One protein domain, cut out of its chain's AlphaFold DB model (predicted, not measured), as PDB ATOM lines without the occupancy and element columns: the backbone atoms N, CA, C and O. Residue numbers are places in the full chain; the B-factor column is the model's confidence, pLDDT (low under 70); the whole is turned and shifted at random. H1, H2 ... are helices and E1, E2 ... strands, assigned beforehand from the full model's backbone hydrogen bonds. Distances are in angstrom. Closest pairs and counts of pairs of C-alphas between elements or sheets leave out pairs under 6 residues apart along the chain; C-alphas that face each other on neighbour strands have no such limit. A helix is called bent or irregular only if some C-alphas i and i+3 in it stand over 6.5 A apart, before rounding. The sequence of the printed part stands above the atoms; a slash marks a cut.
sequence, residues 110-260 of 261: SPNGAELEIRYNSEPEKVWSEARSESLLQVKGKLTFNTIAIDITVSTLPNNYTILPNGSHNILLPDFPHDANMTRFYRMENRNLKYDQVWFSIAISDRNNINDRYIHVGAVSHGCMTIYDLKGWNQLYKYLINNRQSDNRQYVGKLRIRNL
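Overview. This is residues 110 to 260 of the 261 residues of an uncharacterized protein of Psychrobacter phenylpyruvicus (UniProt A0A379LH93). One sheet of eight strands is curled into a small, nearly closed barrel, its edge strands E3 and E7 coming together, with the helix H2 covering one end. The hairpin of E1 and E2 reaches beyond the barrel to one end of the longest axis, while the short helix H1 lies away from the middle after a long outside link. The printed part has 151 residues with two named helices and nine named strands, in the order E1 E2 E3 E4 H1 E5 E6 E7 H2 E8 E9. The sheet, in the order E3 E2 E1 E9 E4 E5 E6 E7, is mixed, and the class is mostly strand. The whole is compact, with a radius of gyration of the C-alphas of 14.4 A, and spans 44 by 31 by 31 A.

Arrangement. Strand beside strand, the sheet holds E3, residues 148 to 155; E2, residues 134 to 145; E1, residues 114 to 129; E9, residues 251 to 259; E4, residues 167 to 172; E5, residues 200 to 203; E6, residues 214 to 217; and E7, residues 225 to 227. It is strongly twisted, and it is curled like part of a barrel, the way across it turning by 237 degrees. It is a folded sheet, bent back on itself into two leaves that face each other: E3 and E2 face E9, E4, E5, E6 and E7, with E1 as the hinge. The edge strands E3 and E7 have 12 pairs of C-alphas within 8 A, the closest being those of Val 154 and Met 225, 4.6 A apart. E1, E2 and E3 form a meander, each strand the antiparallel neighbour of the one before. Within hydrogen-bond range are N 127 and O 136, 2.8 A, between the hairpin strands E1 and E2, and N 143 and O 150, 2.9 A, between the hairpin strands E2 and E3. E1 and E9 are parallel, with N 116 and O 254 at 2.9 A. E9 and E4 are antiparallel, with N 169 and O 255 at 2.8 A. E4 and E5 are antiparallel, with N 203 and O 170 at 2.8 A. The hairpin of E5 and E6 has N 215 and O 200 at 2.8 A, and the parallel E6 and E7 have N 227 and O 216 at 2.9 A. H2, residues 230 to 241, is on the sheet, with 63 pairs of C-alphas within 10 A; its closest C-alphas to E6 are those of Trp 233 and Val 217, 6.3 A apart. H1, residues 186 to 189, is not on the sheet and is close to H2 but not clearly touching, with the C-alphas of Tyr 186 and Leu 230 at 7.7 A. E8, residues 243 to 245, pairs with no named strand; its closest C-alpha to E9 is that of Arg 244, 4.2 A from that of Val 252. In H2, 6 of 8 O i to N i+4 pairs are within hydrogen-bond range, and H1 is too short for such a pair.

Along the chain. E1, 28.7 A from first to last C-alpha, begins at C-alpha 114 (26.354, 22.141, -14.299) and bends by 114 degrees at residue 126. E2 measures 29.5 A and bends by 76 degrees at residue 137. E3 is 21.2 A long, E4 16.3 A and H2 17.3 A. H2 is irregular, but only just: C-alphas 231 and 234 are 6.9 A apart. E9, 23.8 A long, ends at C-alpha 259 (40.366, 7.893, -19.662).

Size, cuts and confidence. The two C-alphas farthest apart are those of Ser 133 and Asp 247, 44.1 A. The printed part has no cut. The links E3 to E4 and E4 to H1 are long. The mean pLDDT of the printed part is 87.8; residues 156 to 160 and 205 to 211 are under 70.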
ATOM      1  N   SER A 110      24.512  29.831 -15.603       95.81
ATOM      2  CA  SER A 110      25.953  30.059 -15.740       95.81
ATOM      3  C   SER A 110      26.382  29.766 -17.184       95.81
ATOM      4  O   SER A 110      25.637  29.099 -17.901       95.81
ATOM      5  N   PRO A 111      27.566  30.211 -17.639       94.81
ATOM      6  CA  PRO A 111      28.026  29.926 -19.002       94.81
ATOM      7  C   PRO A 111      28.122  28.429 -19.335       94.81
ATOM      8  O   PRO A 111      27.878  28.036 -20.467       94.81
ATOM      9  N   ASN A 112      28.446  27.581 -18.353       93.88
ATOM     10  CA  ASN A 112      28.594  26.136 -18.564       93.88
ATOM     11  C   ASN A 112      27.403  25.306 -18.067       93.88
ATOM     12  O   ASN A 112      27.310  24.136 -18.435       93.88
ATOM     13  N   GLY A 113      26.481  25.884 -17.289       96.38
ATOM     14  CA  GLY A 113      25.490  25.126 -16.527       96.38
ATOM     15  C   GLY A 113      26.146  24.349 -15.381       96.38
ATOM     16  O   GLY A 113      27.037  24.863 -14.703       96.38
ATOM     17  N   ALA A 114      25.687  23.121 -15.146       97.62
ATOM     18  CA  ALA A 114      26.354  22.141 -14.299       97.62
ATOM     19  C   ALA A 114      27.679  21.688 -14.926       97.62
ATOM     20  O   ALA A 114      27.785  21.559 -16.144       97.62
ATOM     21  N   GLU A 115      28.668  21.376 -14.098       97.62
ATOM     22  CA  GLU A 115      29.957  20.860 -14.556       97.62
ATOM     23  C   GLU A 115      30.208  19.492 -13.928       97.62
ATOM     24  O   GLU A 115      30.239  19.348 -12.704       97.62
ATOM     25  N   LEU A 116      30.352  18.481 -14.784       97.88
ATOM     26  CA  LEU A 116      30.656  17.110 -14.400       97.88
ATOM     27  C   LEU A 116      32.033  16.711 -14.940       97.88
ATOM     28  O   LEU A 116      32.333  16.956 -16.111       97.88
ATOM     29  N   GLU A 117      32.837  16.026 -14.131       97.19
ATOM     30  CA  GLU A 117      34.058  15.353 -14.594       97.19
ATOM     31  C   GLU A 117      33.964  13.849 -14.328       97.19
ATOM     32  O   GLU A 117      33.611  13.427 -13.230       97.19
ATOM     33  N   ILE A 118      34.293  13.051 -15.342       94.75
ATOM     34  CA  ILE A 118      34.438  11.601 -15.253       94.75
ATOM     35  C   ILE A 118      35.905  11.232 -15.391       94.75
ATOM     36  O   ILE A 118      36.595  11.692 -16.309       94.75
ATOM     37  N   ARG A 119      36.326  10.309 -14.532       94.50
ATOM     38  CA  ARG A 119      37.560   9.542 -14.687       94.50
ATOM     39  C   ARG A 119      37.231   8.061 -14.639       94.50
ATOM     40  O   ARG A 119      36.519   7.635 -13.733       94.50
ATOM     41  N   TYR A 120      37.730   7.288 -15.591       91.62
ATOM     42  CA  TYR A 120      37.461   5.851 -15.658       91.62
ATOM     43  C   TYR A 120      38.709   5.065 -16.065       91.62
ATOM     44  O   TYR A 120      39.633   5.627 -16.659       91.62
ATOM     45  N   ASN A 121      38.721   3.780 -15.711       83.88
ATOM     46  CA  ASN A 121      39.650   2.791 -16.252       83.88
ATOM     47  C   ASN A 121      38.914   2.016 -17.349       83.88
ATOM     48  O   ASN A 121      37.735   1.722 -17.188       83.88
ATOM     49  N   SER A 122      39.589   1.706 -18.452       81.06
ATOM     50  CA  SER A 122      39.001   0.979 -19.582       81.06
ATOM     51  C   SER A 122      38.819  -0.517 -19.325       81.06
ATOM     52  O   SER A 122      38.110  -1.167 -20.089       81.06
ATOM     53  N   GLU A 123      39.431  -1.065 -18.272       86.00
ATOM     54  CA  GLU A 123      39.308  -2.481 -17.926       86.00
ATOM     55  C   GLU A 123      37.882  -2.832 -17.464       86.00
ATOM     56  O   GLU A 123      37.399  -2.287 -16.466       86.00
ATOM     57  N   PRO A 124      37.185  -3.741 -18.170       87.56
ATOM     58  CA  PRO A 124      35.873  -4.200 -17.750       87.56
ATOM     59  C   PRO A 124      35.957  -5.155 -16.558       87.56
ATOM     60  O   PRO A 124      36.775  -6.073 -16.541       87.56
ATOM     61  N   GLU A 125      35.023  -5.029 -15.622       87.12
ATOM     62  CA  GLU A 125      34.878  -5.938 -14.486       87.12
ATOM     63  C   GLU A 125      33.443  -6.446 -14.330       87.12
ATOM     64  O   GLU A 125      32.478  -5.810 -14.752       87.12
ATOM     65  N   LYS A 126      33.284  -7.621 -13.717       87.00
ATOM     66  CA  LYS A 126      31.962  -8.167 -13.403       87.00
ATOM     67  C   LYS A 126      31.416  -7.534 -12.126       87.00
ATOM     68  O   LYS A 126      31.993  -7.697 -11.056       87.00
ATOM     69  N   VAL A 127      30.261  -6.889 -12.233       81.50
ATOM     70  CA  VAL A 127      29.555  -6.231 -11.130       81.50
ATOM     71  C   VAL A 127      28.211  -6.911 -10.926       81.50
ATOM     72  O   VAL A 127      27.439  -7.069 -11.871       81.50
ATOM     73  N   TRP A 128      27.922  -7.327  -9.698       83.19
ATOM     74  CA  TRP A 128      26.610  -7.859  -9.339       83.19
ATOM     75  C   TRP A 128      25.581  -6.727  -9.237       83.19
ATOM     76  O   TRP A 128      25.830  -5.727  -8.567       83.19
ATOM     77  N   SER A 129      24.424  -6.884  -9.884       80.19
ATOM     78  CA  SER A 129      23.274  -5.996  -9.707       80.19
ATOM     79  C   SER A 129      22.208  -6.709  -8.884       80.19
ATOM     80  O   SER A 129      21.531  -7.597  -9.394       80.19
ATOM     81  N   GLU A 130      22.017  -6.290  -7.632       81.88
ATOM     82  CA  GLU A 130      20.976  -6.849  -6.754       81.88
ATOM     83  C   GLU A 130      19.586  -6.686  -7.372       81.88
ATOM     84  O   GLU A 130      18.843  -7.652  -7.543       81.88
ATOM     85  N   ALA A 131      19.298  -5.465  -7.815       80.06
ATOM     86  CA  ALA A 131      18.078  -5.071  -8.498       80.06
ATOM     87  C   ALA A 131      17.703  -5.941  -9.718       80.06
ATOM     88  O   ALA A 131      16.518  -6.055 -10.034       80.06
ATOM     89  N   ARG A 132      18.684  -6.548 -10.400       79.88
ATOM     90  CA  ARG A 132      18.472  -7.423 -11.569       79.88
ATOM     91  C   ARG A 132      18.766  -8.896 -11.302       79.88
ATOM     92  O   ARG A 132      18.428  -9.730 -12.132       79.88
ATOM     93  N   SER A 133      19.355  -9.212 -10.151       86.06
ATOM     94  CA  SER A 133      19.796 -10.561  -9.787       86.06
ATOM     95  C   SER A 133      20.720 -11.198 -10.836       86.06
ATOM     96  O   SER A 133      20.612 -12.385 -11.134       86.06
ATOM     97  N   GLU A 134      21.638 -10.407 -11.402       86.00
ATOM     98  CA  GLU A 134      22.596 -10.865 -12.415       86.00
ATOM     99  C   GLU A 134      23.968 -10.181 -12.283       86.00
ATOM    100  O   GLU A 134      24.104  -9.108 -11.689       86.00
ATOM    101  N   SER A 135      25.001 -10.809 -12.856       85.56
ATOM    102  CA  SER A 135      26.352 -10.245 -12.954       85.56
ATOM    103  C   SER A 135      26.571  -9.629 -14.333       85.56
ATOM    104  O   SER A 135      26.381 -10.288 -15.354       85.56
ATOM    105  N   LEU A 136      26.993  -8.369 -14.357       83.94
ATOM    106  CA  LEU A 136      27.098  -7.539 -15.553       83.94
ATOM    107  C   LEU A 136      28.550  -7.130 -15.780       83.94
ATOM    108  O   LEU A 136      29.229  -6.736 -14.835       83.94
ATOM    109  N   LEU A 137      29.022  -7.181 -17.024       85.81
ATOM    110  CA  LEU A 137      30.366  -6.725 -17.374       85.81
ATOM    111  C   LEU A 137      30.372  -5.204 -17.576       85.81
ATOM    112  O   LEU A 137      29.779  -4.705 -18.524       85.81
ATOM    113  N   GLN A 138      31.045  -4.463 -16.706       86.56
ATOM    114  CA  GLN A 138      30.949  -3.010 -16.627       86.56
ATOM    115  C   GLN A 138      32.322  -2.346 -16.650       86.56
ATOM    116  O   GLN A 138      33.274  -2.844 -16.057       86.56
ATOM    117  N   VAL A 139      32.409  -1.189 -17.299       89.00
ATOM    118  CA  VAL A 139      33.578  -0.308 -17.242       89.00
ATOM    119  C   VAL A 139      33.308   0.766 -16.196       89.00
ATOM    120  O   VAL A 139      32.487   1.666 -16.416       89.00
ATOM    121  N   LYS A 140      33.953   0.642 -15.036       89.62
ATOM    122  CA  LYS A 140      33.720   1.528 -13.892       89.62
ATOM    123  C   LYS A 140      34.455   2.857 -14.015       89.62
ATOM    124  O   LYS A 140      35.552   2.954 -14.562       89.62
ATOM    125  N   GLY A 141      33.866   3.881 -13.415       91.88
ATOM    126  CA  GLY A 141      34.492   5.182 -13.254       91.88
ATOM    127  C   GLY A 141      33.985   5.923 -12.027       91.88
ATOM    128  O   GLY A 141      33.107   5.460 -11.300       91.88
ATOM    129  N   LYS A 142      34.538   7.115 -11.827       95.12
ATOM    130  CA  LYS A 142      34.083   8.086 -10.838       95.12
ATOM    131  C   LYS A 142      33.595   9.339 -11.536       95.12
ATOM    132  O   LYS A 142      34.311   9.905 -12.364       95.12
ATOM    133  N   LEU A 143      32.397   9.772 -11.164       96.50
ATOM    134  CA  LEU A 143      31.833  11.060 -11.537       96.50
ATOM    135  C   LEU A 143      32.012  12.032 -10.376       96.50
ATOM    136  O   LEU A 143      31.622  11.725  -9.251       96.50
ATOM    137  N   THR A 144      32.538  13.218 -10.650       97.88
ATOM    138  CA  THR A 144      32.686  14.283  -9.658       97.88
ATOM    139  C   THR A 144      31.906  15.529 -10.047       97.88
ATOM    140  O   THR A 144      31.964  15.957 -11.203       97.88
ATOM    141  N   PHE A 145      31.213  16.124  -9.076       96.88
ATOM    142  CA  PHE A 145      30.480  17.384  -9.211       96.88
ATOM    143  C   PHE A 145      30.321  18.045  -7.839       96.88
ATOM    144  O   PHE A 145      30.042  17.358  -6.868       96.88
ATOM    145  N   ASN A 146      30.480  19.370  -7.736       91.25
ATOM    146  CA  ASN A 146      30.283  20.122  -6.482       91.25
ATOM    147  C   ASN A 146      30.888  19.431  -5.232       91.25
ATOM    148  O   ASN A 146      30.175  19.206  -4.260       91.25
ATOM    149  N   THR A 147      32.165  19.027  -5.324       91.56
ATOM    150  CA  THR A 147      32.944  18.245  -4.328       91.56
ATOM    151  C   THR A 147      32.435  16.839  -3.983       91.56
ATOM    152  O   THR A 147      33.104  16.111  -3.252       91.56
ATOM    153  N   ILE A 148      31.308  16.414  -4.549       95.81
ATOM    154  CA  ILE A 148      30.769  15.060  -4.439       95.81
ATOM    155  C   ILE A 148      31.460  14.169  -5.473       95.81
ATOM    156  O   ILE A 148      31.677  14.582  -6.615       95.81
ATOM    157  N   ALA A 149      31.771  12.937  -5.078       96.62
ATOM    158  CA  ALA A 149      32.189  11.865  -5.970       96.62
ATOM    159  C   ALA A 149      31.182  10.717  -5.861       96.62
ATOM    160  O   ALA A 149      30.842  10.315  -4.749       96.62
ATOM    161  N   ILE A 150      30.719  10.204  -6.996       95.50
ATOM    162  CA  ILE A 150      29.832   9.040  -7.065       95.50
ATOM    163  C   ILE A 150      30.437   8.001  -8.000       95.50
ATOM    164  O   ILE A 150      31.066   8.351  -9.007       95.50
ATOM    165  N   ASP A 151      30.237   6.732  -7.670       92.50
ATOM    166  CA  ASP A 151      30.663   5.659  -8.551       92.50
ATOM    167  C   ASP A 151      29.649   5.461  -9.684       92.50
ATOM    168  O   ASP A 151      28.425   5.522  -9.501       92.50
ATOM    169  N   ILE A 152      30.183   5.255 -10.883       92.50
ATOM    170  CA  ILE A 152      29.412   5.156 -12.118       92.50
ATOM    171  C   ILE A 152      29.928   4.022 -12.989       92.50
ATOM    172  O   ILE A 152      31.043   3.523 -12.817       92.50
ATOM    173  N   THR A 153      29.144   3.717 -14.011       89.75
ATOM    174  CA  THR A 153      29.573   2.887 -15.126       89.75
ATOM    175  C   THR A 153      29.476   3.681 -16.418       89.75
ATOM    176  O   THR A 153      28.455   4.313 -16.692       89.75
ATOM    177  N   VAL A 154      30.546   3.664 -17.216       86.81
ATOM    178  CA  VAL A 154      30.611   4.362 -18.515       86.81
ATOM    179  C   VAL A 154      30.238   3.460 -19.700       86.81
ATOM    180  O   VAL A 154      30.015   3.959 -20.800       86.81
ATOM    181  N   SER A 155      30.149   2.141 -19.485       81.06
ATOM    182  CA  SER A 155      29.560   1.157 -20.407       81.06
ATOM    183  C   SER A 155      29.262  -0.151 -19.670       81.06
ATOM    184  O   SER A 155      30.080  -0.590 -18.864       81.06
ATOM    185  N   THR A 156      28.122  -0.794 -19.943       66.62
ATOM    186  CA  THR A 156      27.729  -2.068 -19.289       66.62
ATOM    187  C   THR A 156      27.788  -3.286 -20.213       66.62
ATOM    188  O   THR A 156      27.344  -4.368 -19.848       66.62
ATOM    189  N   LEU A 157      28.337  -3.107 -21.416       65.88
ATOM    190  CA  LEU A 157      28.573  -4.147 -22.415       65.88
ATOM    191  C   LEU A 157      29.667  -3.634 -23.378       65.88
ATOM    192  O   LEU A 157      29.374  -3.350 -24.542       65.88
ATOM    193  N   PRO A 158      30.920  -3.455 -22.916       58.94
ATOM    194  CA  PRO A 158      31.962  -2.758 -23.682       58.94
ATOM    195  C   PRO A 158      32.303  -3.425 -25.020       58.94
ATOM    196  O   PRO A 158      32.756  -2.756 -25.940       58.94
ATOM    197  N   ASN A 159      32.011  -4.720 -25.158       63.56
ATOM    198  CA  ASN A 159      32.226  -5.464 -26.400       63.56
ATOM    199  C   ASN A 159      31.144  -5.196 -27.462       63.56
ATOM    200  O   ASN A 159      31.374  -5.451 -28.638       63.56
ATOM    201  N   ASN A 160      29.978  -4.681 -27.055       64.69
ATOM    202  CA  ASN A 160      28.834  -4.430 -27.937       64.69
ATOM    203  C   ASN A 160      28.518  -2.935 -28.082       64.69
ATOM    204  O   ASN A 160      27.806  -2.544 -29.007       64.69
ATOM    205  N   TYR A 161      29.026  -2.092 -27.175       70.12
ATOM    206  CA  TYR A 161      28.741  -0.663 -27.155       70.12
ATOM    207  C   TYR A 161      29.980   0.158 -26.823       70.12
ATOM    208  O   TYR A 161      30.662  -0.054 -25.821       70.12
ATOM    209  N   THR A 162      30.201   1.174 -27.650       74.75
ATOM    210  CA  THR A 162      31.273   2.156 -27.499       74.75
ATOM    211  C   THR A 162      31.065   3.020 -26.258       74.75
ATOM    212  O   THR A 162      29.993   3.623 -26.098       74.75
ATOM    213  N   ILE A 163      32.119   3.148 -25.458       80.62
ATOM    214  CA  ILE A 163      32.233   4.170 -24.414       80.62
ATOM    215  C   ILE A 163      32.158   5.556 -25.072       80.62
ATOM    216  O   ILE A 163      32.543   5.735 -26.231       80.62
ATOM    217  N   LEU A 164      31.627   6.534 -24.340       82.25
ATOM    218  CA  LEU A 164      31.628   7.928 -24.773       82.25
ATOM    219  C   LEU A 164      33.061   8.416 -25.055       82.25
ATOM    220  O   LEU A 164      33.952   8.167 -24.240       82.25
ATOM    221  N   PRO A 165      33.295   9.140 -26.162       86.00
ATOM    222  CA  PRO A 165      34.631   9.616 -26.495       86.00
ATOM    223  C   PRO A 165      35.158  10.587 -25.430       86.00
ATOM    224  O   PRO A 165      34.406  11.368 -24.839       86.00
ATOM    225  N   ASN A 166      36.474  10.564 -25.206       89.75
ATOM    226  CA  ASN A 166      37.139  11.544 -24.348       89.75
ATOM    227  C   ASN A 166      36.897  12.967 -24.873       89.75
ATOM    228  O   ASN A 166      36.804  13.190 -26.078       89.75
ATOM    229  N   GLY A 167      36.830  13.942 -23.966       91.56
ATOM    230  CA  GLY A 167      36.593  15.340 -24.331       91.56
ATOM    231  C   GLY A 167      35.489  15.990 -23.511       91.56
ATOM    232  O   GLY A 167      35.214  15.576 -22.384       91.56
ATOM    233  N   SER A 168      34.900  17.053 -24.057       92.81
ATOM    234  CA  SER A 168      33.817  17.800 -23.421       92.81
ATOM    235  C   SER A 168      32.546  17.704 -24.255       92.81
ATOM    236  O   SER A 168      32.564  18.022 -25.440       92.81
ATOM    237  N   HIS A 169      31.456  17.307 -23.606       92.69
ATOM    238  CA  HIS A 169      30.141  17.102 -24.212       92.69
ATOM    239  C   HIS A 169      29.102  17.953 -23.493       92.69
ATOM    240  O   HIS A 169      29.183  18.138 -22.277       92.69
ATOM    241  N   ASN A 170      28.109  18.457 -24.218       93.62
ATOM    242  CA  ASN A 170      26.983  19.142 -23.588       93.62
ATOM    243  C   ASN A 170      25.973  18.119 -23.056       93.62
ATOM    244  O   ASN A 170      25.769  17.060 -23.645       93.62
ATOM    245  N   ILE A 171      25.306  18.461 -21.960       95.44
ATOM    246  CA  ILE A 171      24.229  17.669 -21.366       95.44
ATOM    247  C   ILE A 171      22.925  18.422 -21.612       95.44
ATOM    248  O   ILE A 171      22.797  19.582 -21.214       95.44
ATOM    249  N   LEU A 172      21.962  17.783 -22.271       94.06
ATOM    250  CA  LEU A 172      20.653  18.358 -22.564       94.06
ATOM    251  C   LEU A 172      19.686  18.187 -21.389       94.06
ATOM    252  O   LEU A 172      19.863  17.345 -20.507       94.06
ATOM    253  N   LEU A 173      18.614  18.975 -21.416       93.38
ATOM    254  CA  LEU A 173      17.423  18.701 -20.627       93.38
ATOM    255  C   LEU A 173      16.880  17.293 -20.920       93.38
ATOM    256  O   LEU A 173      17.004  16.814 -22.048       93.38
ATOM    257  N   PRO A 174      16.216  16.666 -19.935       93.00
ATOM    258  CA  PRO A 174      15.490  15.423 -20.156       93.00
ATOM    259  C   PRO A 174      14.440  15.594 -21.253       93.00
ATOM    260  O   PRO A 174      13.756  16.617 -21.290       93.00
ATOM    261  N   ASP A 175      14.286  14.607 -22.124       86.56
ATOM    262  CA  ASP A 175      13.402  14.651 -23.291       86.56
ATOM    263  C   ASP A 175      11.975  14.180 -22.959       86.56
ATOM    264  O   ASP A 175      11.016  14.925 -23.186       86.56
ATOM    265  N   PHE A 176      11.830  12.992 -22.370       88.50
ATOM    266  CA  PHE A 176      10.558  12.391 -21.959       88.50
ATOM    267  C   PHE A 176      10.763  11.361 -20.826       88.50
ATOM    268  O   PHE A 176      11.883  10.919 -20.578       88.50
ATOM    269  N   PRO A 177       9.703  10.965 -20.092       90.88
ATOM    270  CA  PRO A 177       9.794   9.887 -19.113       90.88
ATOM    271  C   PRO A 177      10.144   8.568 -19.792       90.88
ATOM    272  O   PRO A 177       9.362   8.051 -20.594       90.88
ATOM    273  N   HIS A 178      11.293   8.010 -19.430       89.81
ATOM    274  CA  HIS A 178      11.672   6.664 -19.845       89.81
ATOM    275  C   HIS A 178      10.841   5.599 -19.114       89.81
ATOM    276  O   HIS A 178      10.245   5.865 -18.066       89.81
ATOM    277  N   ASP A 179      10.763   4.397 -19.694       88.88
ATOM    278  CA  ASP A 179       9.888   3.326 -19.209       88.88
ATOM    279  C   ASP A 179      10.181   2.981 -17.739       88.88
ATOM    280  O   ASP A 179      11.288   2.588 -17.372       88.88
ATOM    281  N   ALA A 180       9.147   3.085 -16.900       89.56
ATOM    282  CA  ALA A 180       9.202   2.756 -15.481       89.56
ATOM    283  C   ALA A 180       9.701   1.328 -15.223       89.56
ATOM    284  O   ALA A 180      10.332   1.079 -14.196       89.56
ATOM    285  N   ASN A 181       9.432   0.392 -16.135       89.31
ATOM    286  CA  ASN A 181       9.877  -0.994 -16.010       89.31
ATOM    287  C   ASN A 181      11.405  -1.129 -16.090       89.31
ATOM    288  O   ASN A 181      11.946  -2.128 -15.628       89.31
ATOM    289  N   MET A 182      12.109  -0.126 -16.629       87.25
ATOM    290  CA  MET A 182      13.570  -0.126 -16.713       87.25
ATOM    291  C   MET A 182      14.260   0.365 -15.439       87.25
ATOM    292  O   MET A 182      15.450   0.095 -15.270       87.25
ATOM    293  N   THR A 183      13.553   1.088 -14.563       89.88
ATOM    294  CA  THR A 183      14.198   1.830 -13.465       89.88
ATOM    295  C   THR A 183      13.504   1.712 -12.111       89.88
ATOM    296  O   THR A 183      14.164   1.785 -11.074       89.88
ATOM    297  N   ARG A 184      12.186   1.483 -12.066       90.31
ATOM    298  CA  ARG A 184      11.406   1.522 -10.816       90.31
ATOM    299  C   ARG A 184      11.845   0.462  -9.807       90.31
ATOM    300  O   ARG A 184      11.735   0.687  -8.603       90.31
ATOM    301  N   PHE A 185      12.344  -0.675 -10.281       89.56
ATOM    302  CA  PHE A 185      12.817  -1.760  -9.428       89.56
ATOM    303  C   PHE A 185      14.059  -1.362  -8.600       89.56
ATOM    304  O   PHE A 185      14.203  -1.850  -7.482       89.56
ATOM    305  N   TYR A 186      14.864  -0.378  -9.033       90.94
ATOM    306  CA  TYR A 186      15.961   0.180  -8.219       90.94
ATOM    307  C   TYR A 186      15.466   0.869  -6.937       90.94
ATOM    308  O   TYR A 186      16.209   0.992  -5.965       90.94
ATOM    309  N   ARG A 187      14.187   1.265  -6.871       90.94
ATOM    310  CA  ARG A 187      13.592   1.793  -5.632       90.94
ATOM    311  C   ARG A 187      13.428   0.724  -4.545       90.94
ATOM    312  O   ARG A 187      13.167   1.071  -3.397       90.94
ATOM    313  N   MET A 188      13.518  -0.564  -4.887       87.81
ATOM    314  CA  MET A 188      13.515  -1.643  -3.891       87.81
ATOM    315  C   MET A 188      14.847  -1.710  -3.141       87.81
ATOM    316  O   MET A 188      14.831  -1.919  -1.933       87.81
ATOM    317  N   GLU A 189      15.953  -1.459  -3.846       87.56
ATOM    318  CA  GLU A 189      17.315  -1.384  -3.301       87.56
ATOM    319  C   GLU A 189      17.546  -0.057  -2.555       87.56
ATOM    320  O   GLU A 189      18.093  -0.032  -1.455       87.56
ATOM    321  N   ASN A 190      17.034   1.057  -3.094       90.94
ATOM    322  CA  ASN A 190      17.048   2.354  -2.419       90.94
ATOM    323  C   ASN A 190      15.647   2.982  -2.371       90.94
ATOM    324  O   ASN A 190      15.213   3.651  -3.310       90.94
ATOM    325  N   ARG A 191      14.958   2.851  -1.229       91.94
ATOM    326  CA  ARG A 191      13.600   3.395  -1.015       91.94
ATOM    327  C   ARG A 191      13.506   4.919  -1.134       91.94
ATOM    328  O   ARG A 191      12.422   5.434  -1.387       91.94
ATOM    329  N   ASN A 192      14.626   5.630  -0.985       94.06
ATOM    330  CA  ASN A 192      14.692   7.085  -1.126       94.06
ATOM    331  C   ASN A 192      14.969   7.535  -2.570       94.06
ATOM    332  O   ASN A 192      15.023   8.740  -2.829       94.06
ATOM    333  N   LEU A 193      15.167   6.603  -3.508       94.69
ATOM    334  CA  LEU A 193      15.421   6.916  -4.909       94.69
ATOM    335  C   LEU A 193      14.203   7.605  -5.543       94.69
ATOM    336  O   LEU A 193      13.082   7.091  -5.504       94.69
ATOM    337  N   LYS A 194      14.447   8.760  -6.161       95.62
ATOM    338  CA  LYS A 194      13.464   9.548  -6.911       95.62
ATOM    339  C   LYS A 194      14.006   9.847  -8.304       95.62
ATOM    340  O   LYS A 194      15.187   9.681  -8.574       95.62
ATOM    341  N   TYR A 195      13.143  10.343  -9.178       96.00
ATOM    342  CA  TYR A 195      13.480  10.839 -10.512       96.00
ATOM    343  C   TYR A 195      14.068   9.766 -11.435       96.00
ATOM    344  O   TYR A 195      14.823  10.075 -12.347       96.00
ATOM    345  N   ASP A 196      13.748   8.496 -11.200       94.19
ATOM    346  CA  ASP A 196      14.359   7.363 -11.898       94.19
ATOM    347  C   ASP A 196      13.969   7.271 -13.384       94.19
ATOM    348  O   ASP A 196      14.687   6.663 -14.168       94.19
ATOM    349  N   GLN A 197      12.888   7.942 -13.795       94.88
ATOM    350  CA  GLN A 197      12.482   8.055 -15.203       94.88
ATOM    351  C   GLN A 197      13.078   9.285 -15.905       94.88
ATOM    352  O   GLN A 197      12.708   9.574 -17.044       94.88
ATOM    353  N   VAL A 198      13.929  10.064 -15.232       95.44
ATOM    354  CA  VAL A 198      14.576  11.245 -15.816       95.44
ATOM    355  C   VAL A 198      15.947  10.864 -16.336       95.44
ATOM    356  O   VAL A 198      16.833  10.530 -15.553       95.44
ATOM    357  N   TRP A 199      16.136  10.925 -17.647       95.00
ATOM    358  CA  TRP A 199      17.418  10.635 -18.277       95.00
ATOM    359  C   TRP A 199      17.919  11.905 -18.961       95.00
ATOM    360  O   TRP A 199      17.172  12.561 -19.684       95.00
ATOM    361  N   PHE A 200      19.170  12.289 -18.708       95.44
ATOM    362  CA  PHE A 200      19.756  13.482 -19.320       95.44
ATOM    363  C   PHE A 200      20.548  13.080 -20.551       95.44
ATOM    364  O   PHE A 200      21.534  12.357 -20.439       95.44
ATOM    365  N   SER A 201      20.116  13.538 -21.717       93.25
ATOM    366  CA  SER A 201      20.793  13.212 -22.965       93.25
ATOM    367  C   SER A 201      22.154  13.911 -23.068       93.25
ATOM    368  O   SER A 201      22.336  15.024 -22.570       93.25
ATOM    369  N   ILE A 202      23.117  13.256 -23.707       91.75
ATOM    370  CA  ILE A 202      24.468  13.764 -23.943       91.75
ATOM    371  C   ILE A 202      24.578  14.109 -25.429       91.75
ATOM    372  O   ILE A 202      24.407  13.243 -26.284       91.75
ATOM    373  N   ALA A 203      24.873  15.372 -25.731       89.12
ATOM    374  CA  ALA A 203      25.105  15.846 -27.091       89.12
ATOM    375  C   ALA A 203      26.515  15.447 -27.529       89.12
ATOM    376  O   ALA A 203      27.496  16.072 -27.116       89.12
ATOM    377  N   ILE A 204      26.597  14.416 -28.371       80.06
ATOM    378  CA  ILE A 204      27.854  13.919 -28.932       80.06
ATOM    379  C   ILE A 204      27.995  14.456 -30.356       80.06
ATOM    380  O   ILE A 204      27.180  14.163 -31.232       80.06
ATOM    381  N   SER A 205      29.028  15.263 -30.588       67.00
ATOM    382  CA  SER A 205      29.208  16.010 -31.838       67.00
ATOM    383  C   SER A 205      29.520  15.145 -33.063       67.00
ATOM    384  O   SER A 205      29.304  15.599 -34.182       67.00
ATOM    385  N   ASP A 206      30.012  13.917 -32.885       63.75
ATOM    386  CA  ASP A 206      30.465  13.038 -33.974       63.75
ATOM    387  C   ASP A 206      29.392  12.055 -34.498       63.75
ATOM    388  O   ASP A 206      29.664  11.294 -35.425       63.75
ATOM    389  N   ARG A 207      28.155  12.081 -33.967       57.50
ATOM    390  CA  ARG A 207      27.103  11.077 -34.262       57.50
ATOM    391  C   ARG A 207      25.915  11.553 -35.098       57.50
ATOM    392  O   ARG A 207      24.797  11.087 -34.885       57.50
ATOM    393  N   ASN A 208      26.106  12.463 -36.054       55.69
ATOM    394  CA  ASN A 208      25.029  12.910 -36.962       55.69
ATOM    395  C   ASN A 208      23.726  13.331 -36.232       55.69
ATOM    396  O   ASN A 208      22.626  13.073 -36.717       55.69
ATOM    397  N   ASN A 209      23.838  13.974 -35.061       53.44
ATOM    398  CA  ASN A 209      22.716  14.387 -34.199       53.44
ATOM    399  C   ASN A 209      21.859  13.247 -33.604       53.44
ATOM    400  O   ASN A 209      20.741  13.500 -33.147       53.44
ATOM    401  N   ILE A 210      22.355  12.005 -33.569       60.91
ATOM    402  CA  ILE A 210      21.720  10.918 -32.812       60.91
ATOM    403  C   ILE A 210      22.172  11.016 -31.355       60.91
ATOM    404  O   ILE A 210      23.313  10.723 -31.006       60.91
ATOM    405  N   ASN A 211      21.237  11.416 -30.502       68.25
ATOM    406  CA  ASN A 211      21.419  11.538 -29.064       68.25
ATOM    407  C   ASN A 211      20.926  10.260 -28.361       68.25
ATOM    408  O   ASN A 211      19.881  10.256 -27.718       68.25
ATOM    409  N   ASP A 212      21.663   9.158 -28.511       77.69
ATOM    410  CA  ASP A 212      21.328   7.833 -27.956       77.69
ATOM    411  C   ASP A 212      22.116   7.495 -26.677       77.69
ATOM    412  O   ASP A 212      22.197   6.338 -26.252       77.69
ATOM    413  N   ARG A 213      22.746   8.502 -26.071       87.56
ATOM    414  CA  ARG A 213      23.550   8.366 -24.859       87.56
ATOM    415  C   ARG A 213      23.022   9.287 -23.786       87.56
ATOM    416  O   ARG A 213      22.764  10.463 -24.024       87.56
ATOM    417  N   TYR A 214      22.877   8.724 -22.598       92.62
ATOM    418  CA  TYR A 214      22.213   9.381 -21.489       92.62
ATOM    419  C   TYR A 214      23.021   9.247 -20.202       92.62
ATOM    420  O   TYR A 214      23.841   8.342 -20.053       92.62
ATOM    421  N   ILE A 215      22.744  10.144 -19.267       95.06
ATOM    422  CA  ILE A 215      23.063  10.025 -17.851       95.06
ATOM    423  C   ILE A 215      21.778   9.602 -17.150       95.06
ATOM    424  O   ILE A 215      20.795  10.351 -17.170       95.06
ATOM    425  N   HIS A 216      21.768   8.422 -16.538       94.31
ATOM    426  CA  HIS A 216      20.589   7.931 -15.826       94.31
ATOM    427  C   HIS A 216      20.946   6.997 -14.671       94.31
ATOM    428  O   HIS A 216      22.061   6.490 -14.576       94.31
ATOM    429  N   VAL A 217      19.987   6.756 -13.780       93.38
ATOM    430  CA  VAL A 217      20.141   5.758 -12.719       93.38
ATOM    431  C   VAL A 217      20.155   4.340 -13.289       93.38
ATOM    432  O   VAL A 217      19.421   4.028 -14.232       93.38
ATOM    433  N   GLY A 218      20.963   3.473 -12.684       87.12
ATOM    434  CA  GLY A 218      20.908   2.034 -12.894       87.12
ATOM    435  C   GLY A 218      22.277   1.391 -13.064       87.12
ATOM    436  O   GLY A 218      23.321   2.027 -12.938       87.12
ATOM    437  N   ALA A 219      22.246   0.097 -13.362       77.00
ATOM    438  CA  ALA A 219      23.432  -0.741 -13.523       77.00
ATOM    439  C   ALA A 219      23.589  -1.299 -14.951       77.00
ATOM    440  O   ALA A 219      24.579  -1.964 -15.226       77.00
ATOM    441  N   VAL A 220      22.620  -1.059 -15.847       74.56
ATOM    442  CA  VAL A 220      22.618  -1.558 -17.236       74.56
ATOM    443  C   VAL A 220      22.319  -0.424 -18.209       74.56
ATOM    444  O   VAL A 220      21.362   0.330 -18.028       74.56
ATOM    445  N   SER A 221      23.105  -0.359 -19.273       73.88
ATOM    446  CA  SER A 221      22.930   0.494 -20.439       73.88
ATOM    447  C   SER A 221      23.552  -0.086 -21.712       73.88
ATOM    448  O   SER A 221      24.609  -0.716 -21.721       73.88
ATOM    449  N   HIS A 222      22.962   0.276 -22.844       70.50
ATOM    450  CA  HIS A 222      23.542   0.082 -24.172       70.50
ATOM    451  C   HIS A 222      24.571   1.188 -24.505       70.50
ATOM    452  O   HIS A 222      24.515   1.827 -25.555       70.50
ATOM    453  N   GLY A 223      25.494   1.458 -23.571       75.19
ATOM    454  CA  GLY A 223      26.556   2.465 -23.703       75.19
ATOM    455  C   GLY A 223      26.274   3.827 -23.055       75.19
ATOM    456  O   GLY A 223      27.093   4.729 -23.190       75.19
ATOM    457  N   CYS A 224      25.148   4.002 -22.355       87.06
ATOM    458  CA  CYS A 224      24.886   5.189 -21.527       87.06
ATOM    459  C   CYS A 224      25.785   5.222 -20.285       87.06
ATOM    460  O   CYS A 224      26.235   4.176 -19.813       87.06
ATOM    461  N   MET A 225      25.950   6.407 -19.698       90.25
ATOM    462  CA  MET A 225      26.518   6.525 -18.361       90.25
ATOM    463  C   MET A 225      25.445   6.213 -17.322       90.25
ATOM    464  O   MET A 225      24.433   6.917 -17.235       90.25
ATOM    465  N   THR A 226      25.693   5.198 -16.501       91.44
ATOM    466  CA  THR A 226      24.752   4.791 -15.461       91.44
ATOM    467  C   THR A 226      25.285   5.066 -14.069       91.44
ATOM    468  O   THR A 226      26.455   4.831 -13.761       91.44
ATOM    469  N   ILE A 227      24.401   5.570 -13.217       92.69
ATOM    470  CA  ILE A 227      24.679   5.801 -11.805       92.69
ATOM    471  C   ILE A 227      24.222   4.563 -11.039       92.69
ATOM    472  O   ILE A 227      23.028   4.417 -10.757       92.69
ATOM    473  N   TYR A 228      25.164   3.664 -10.750       87.69
ATOM    474  CA  TYR A 228      24.875   2.452  -9.981       87.69
ATOM    475  C   TYR A 228      24.917   2.715  -8.472       87.69
ATOM    476  O   TYR A 228      24.219   2.040  -7.723       87.69
ATOM    477  N   ASP A 229      25.658   3.735  -8.015       88.88
ATOM    478  CA  ASP A 229      25.508   4.263  -6.658       88.88
ATOM    479  C   ASP A 229      24.172   5.017  -6.535       88.88
ATOM    480  O   ASP A 229      24.065   6.234  -6.735       88.88
ATOM    481  N   LEU A 230      23.119   4.271  -6.195       90.62
ATOM    482  CA  LEU A 230      21.751   4.783  -6.119       90.62
ATOM    483  C   LEU A 230      21.588   5.926  -5.104       90.62
ATOM    484  O   LEU A 230      20.610   6.675  -5.191       90.62
ATOM    485  N   LYS A 231      22.500   6.078  -4.132       91.31
ATOM    486  CA  LYS A 231      22.454   7.176  -3.150       91.31
ATOM    487  C   LYS A 231      22.879   8.506  -3.779       91.31
ATOM    488  O   LYS A 231      22.375   9.559  -3.379       91.31
ATOM    489  N   GLY A 232      23.750   8.452  -4.786       94.00
ATOM    490  CA  GLY A 232      24.247   9.611  -5.524       94.00
ATOM    491  C   GLY A 232      23.252  10.200  -6.529       94.00
ATOM    492  O   GLY A 232      23.306  11.399  -6.814       94.00
ATOM    493  N   TRP A 233      22.305   9.400  -7.034       96.25
ATOM    494  CA  TRP A 233      21.413   9.809  -8.127       96.25
ATOM    495  C   TRP A 233      20.591  11.067  -7.824       96.25
ATOM    496  O   TRP A 233      20.619  12.016  -8.603       96.25
ATOM    497  N   ASN A 234      19.884  11.116  -6.690       96.62
ATOM    498  CA  ASN A 234      19.022  12.261  -6.371       96.62
ATOM    499  C   ASN A 234      19.822  13.574  -6.300       96.62
ATOM    500  O   ASN A 234      19.322  14.624  -6.712       96.62
ATOM    501  N   GLN A 235      21.056  13.512  -5.786       97.06
ATOM    502  CA  GLN A 235      21.949  14.668  -5.690       97.06
ATOM    503  C   GLN A 235      22.409  15.113  -7.080       97.06
ATOM    504  O   GLN A 235      22.325  16.301  -7.391       97.06
ATOM    505  N   LEU A 236      22.810  14.166  -7.936       97.94
ATOM    506  CA  LEU A 236      23.189  14.455  -9.316       97.94
ATOM    507  C   LEU A 236      22.017  15.027 -10.122       97.94
ATOM    508  O   LEU A 236      22.179  16.058 -10.770       97.94
ATOM    509  N   TYR A 237      20.829  14.415 -10.048       97.62
ATOM    510  CA  TYR A 237      19.620  14.927 -10.699       97.62
ATOM    511  C   TYR A 237      19.348  16.373 -10.272       97.62
ATOM    512  O   TYR A 237      19.161  17.241 -11.126       97.62
ATOM    513  N   LYS A 238      19.364  16.659  -8.959       97.44
ATOM    514  CA  LYS A 238      19.119  18.014  -8.448       97.44
ATOM    515  C   LYS A 238      20.212  18.988  -8.860       97.44
ATOM    516  O   LYS A 238      19.894  20.145  -9.122       97.44
ATOM    517  N   TYR A 239      21.464  18.550  -8.927       98.00
ATOM    518  CA  TYR A 239      22.554  19.376  -9.426       98.00
ATOM    519  C   TYR A 239      22.356  19.709 -10.909       98.00
ATOM    520  O   TYR A 239      22.377  20.881 -11.270       98.00
ATOM    521  N   LEU A 240      22.068  18.721 -11.755       97.75
ATOM    522  CA  LEU A 240      21.846  18.933 -13.184       97.75
ATOM    523  C   LEU A 240      20.616  19.803 -13.450       97.75
ATOM    524  O   LEU A 240      20.732  20.852 -14.068       97.75
ATOM    525  N   ILE A 241      19.435  19.436 -12.947       96.62
ATOM    526  CA  ILE A 241      18.190  20.116 -13.335       96.62
ATOM    527  C   ILE A 241      18.105  21.570 -12.840       96.62
ATOM    528  O   ILE A 241      17.382  22.380 -13.430       96.62
ATOM    529  N   ASN A 242      18.828  21.908 -11.762       96.94
ATOM    530  CA  ASN A 242      18.862  23.250 -11.176       96.94
ATOM    531  C   ASN A 242      19.970  24.146 -11.727       96.94
ATOM    532  O   ASN A 242      20.027  25.310 -11.332       96.94
ATOM    533  N   ASN A 243      20.823  23.653 -12.621       96.94
ATOM    534  CA  ASN A 243      21.802  24.472 -13.324       96.94
ATOM    535  C   ASN A 243      21.502  24.413 -14.824       96.94
ATOM    536  O   ASN A 243      21.153  23.367 -15.362       96.94
ATOM    537  N   ARG A 244      21.577  25.552 -15.509       94.81
ATOM    538  CA  ARG A 244      21.408  25.616 -16.964       94.81
ATOM    539  C   ARG A 244      22.398  26.586 -17.577       94.81
ATOM    540  O   ARG A 244      22.782  27.572 -16.944       94.81
ATOM    541  N   GLN A 245      22.763  26.318 -18.823       93.69
ATOM    542  CA  GLN A 245      23.564  27.248 -19.605       93.69
ATOM    543  C   GLN A 245      22.786  28.549 -19.859       93.69
ATOM    544  O   GLN A 245      21.575  28.540 -20.114       93.69
ATOM    545  N   SER A 246      23.467  29.687 -19.728       91.12
ATOM    546  CA  SER A 246      22.855  31.017 -19.848       91.12
ATOM    547  C   SER A 246      22.493  31.387 -21.289       91.12
ATOM    548  O   SER A 246      21.473  32.048 -21.502       91.12
ATOM    549  N   ASP A 247      23.308  30.951 -22.250       84.19
ATOM    550  CA  ASP A 247      23.194  31.202 -23.691       84.19
ATOM    551  C   ASP A 247      22.200  30.248 -24.373       84.19
ATOM    552  O   ASP A 247      21.366  30.684 -25.168       84.19
ATOM    553  N   ASN A 248      22.210  28.965 -24.001       81.62
ATOM    554  CA  ASN A 248      21.258  27.975 -24.484       81.62
ATOM    555  C   ASN A 248      20.699  27.124 -23.339       81.62
ATOM    556  O   ASN A 248      21.232  26.089 -22.945       81.62
ATOM    557  N   ARG A 249      19.520  27.527 -22.861       82.56
ATOM    558  CA  ARG A 249      18.823  26.905 -21.724       82.56
ATOM    559  C   ARG A 249      18.288  25.495 -21.998       82.56
ATOM    560  O   ARG A 249      17.614  24.949 -21.125       82.56
ATOM    561  N   GLN A 250      18.521  24.932 -23.186       88.06
ATOM    562  CA  GLN A 250      18.299  23.507 -23.438       88.06
ATOM    563  C   GLN A 250      19.402  22.636 -22.833       88.06
ATOM    564  O   GLN A 250      19.164  21.451 -22.619       88.06
ATOM    565  N   TYR A 251      20.565  23.211 -22.524       93.12
ATOM    566  CA  TYR A 251      21.647  22.500 -21.863       93.12
ATOM    567  C   TYR A 251      21.603  22.717 -20.354       93.12
ATOM    568  O   TYR A 251      21.520  23.847 -19.860       93.12
ATOM    569  N   VAL A 252      21.675  21.611 -19.619       95.94
ATOM    570  CA  VAL A 252      21.798  21.612 -18.158       95.94
ATOM    571  C   VAL A 252      23.251  21.720 -17.718       95.94
ATOM    572  O   VAL A 252      23.515  22.172 -16.611       95.94
ATOM    573  N   GLY A 253      24.209  21.345 -18.567       95.75
ATOM    574  CA  GLY A 253      25.608  21.341 -18.168       95.75
ATOM    575  C   GLY A 253      26.589  20.872 -19.228       95.75
ATOM    576  O   GLY A 253      26.219  20.610 -20.374       95.75
ATOM    577  N   LYS A 254      27.841  20.721 -18.801       95.62
ATOM    578  CA  LYS A 254      28.925  20.077 -19.536       95.62
ATOM    579  C   LYS A 254      29.424  18.853 -18.787       95.62
ATOM    580  O   LYS A 254      29.561  18.857 -17.565       95.62
ATOM    581  N   LEU A 255      29.747  17.829 -19.560       95.31
ATOM    582  CA  LEU A 255      30.397  16.615 -19.113       95.31
ATOM    583  C   LEU A 255      31.811  16.558 -19.693       95.31
ATOM    584  O   LEU A 255      31.980  16.609 -20.910       95.31
ATOM    585  N   ARG A 256      32.823  16.424 -18.836       95.50
ATOM    586  CA  ARG A 256      34.210  16.176 -19.236       95.50
ATOM    587  C   ARG A 256      34.582  14.724 -18.976       95.50
ATOM    588  O   ARG A 256      34.483  14.262 -17.845       95.50
ATOM    589  N   ILE A 257      35.059  14.032 -20.002       93.06
ATOM    590  CA  ILE A 257      35.413  12.612 -19.944       93.06
ATOM    591  C   ILE A 257      36.918  12.454 -20.121       93.06
ATOM    592  O   ILE A 257      37.489  12.984 -21.082       93.06
ATOM    593  N   ARG A 258      37.555  11.736 -19.188       91.94
ATOM    594  CA  ARG A 258      38.978  11.390 -19.243       91.94
ATOM    595  C   ARG A 258      39.181   9.905 -18.955       91.94
ATOM    596  O   ARG A 258      38.843   9.436 -17.868       91.94
ATOM    597  N   ASN A 259      39.775   9.201 -19.910       86.44
ATOM    598  CA  ASN A 259      40.366   7.893 -19.662       86.44
ATOM    599  C   ASN A 259      41.678   8.072 -18.889       86.44
ATOM    600  O   ASN A 259      42.430   9.009 -19.171       86.44
ATOM    601  N   LEU A 260      41.924   7.216 -17.900       82.06
ATOM    602  CA  LEU A 260      43.163   7.238 -17.116       82.06
ATOM    603  C   LEU A 260      44.283   6.383 -17.734       82.06
ATOM    604  O   LEU A 260      45.398   6.419 -17.216       82.06
TER     605      LEU A 260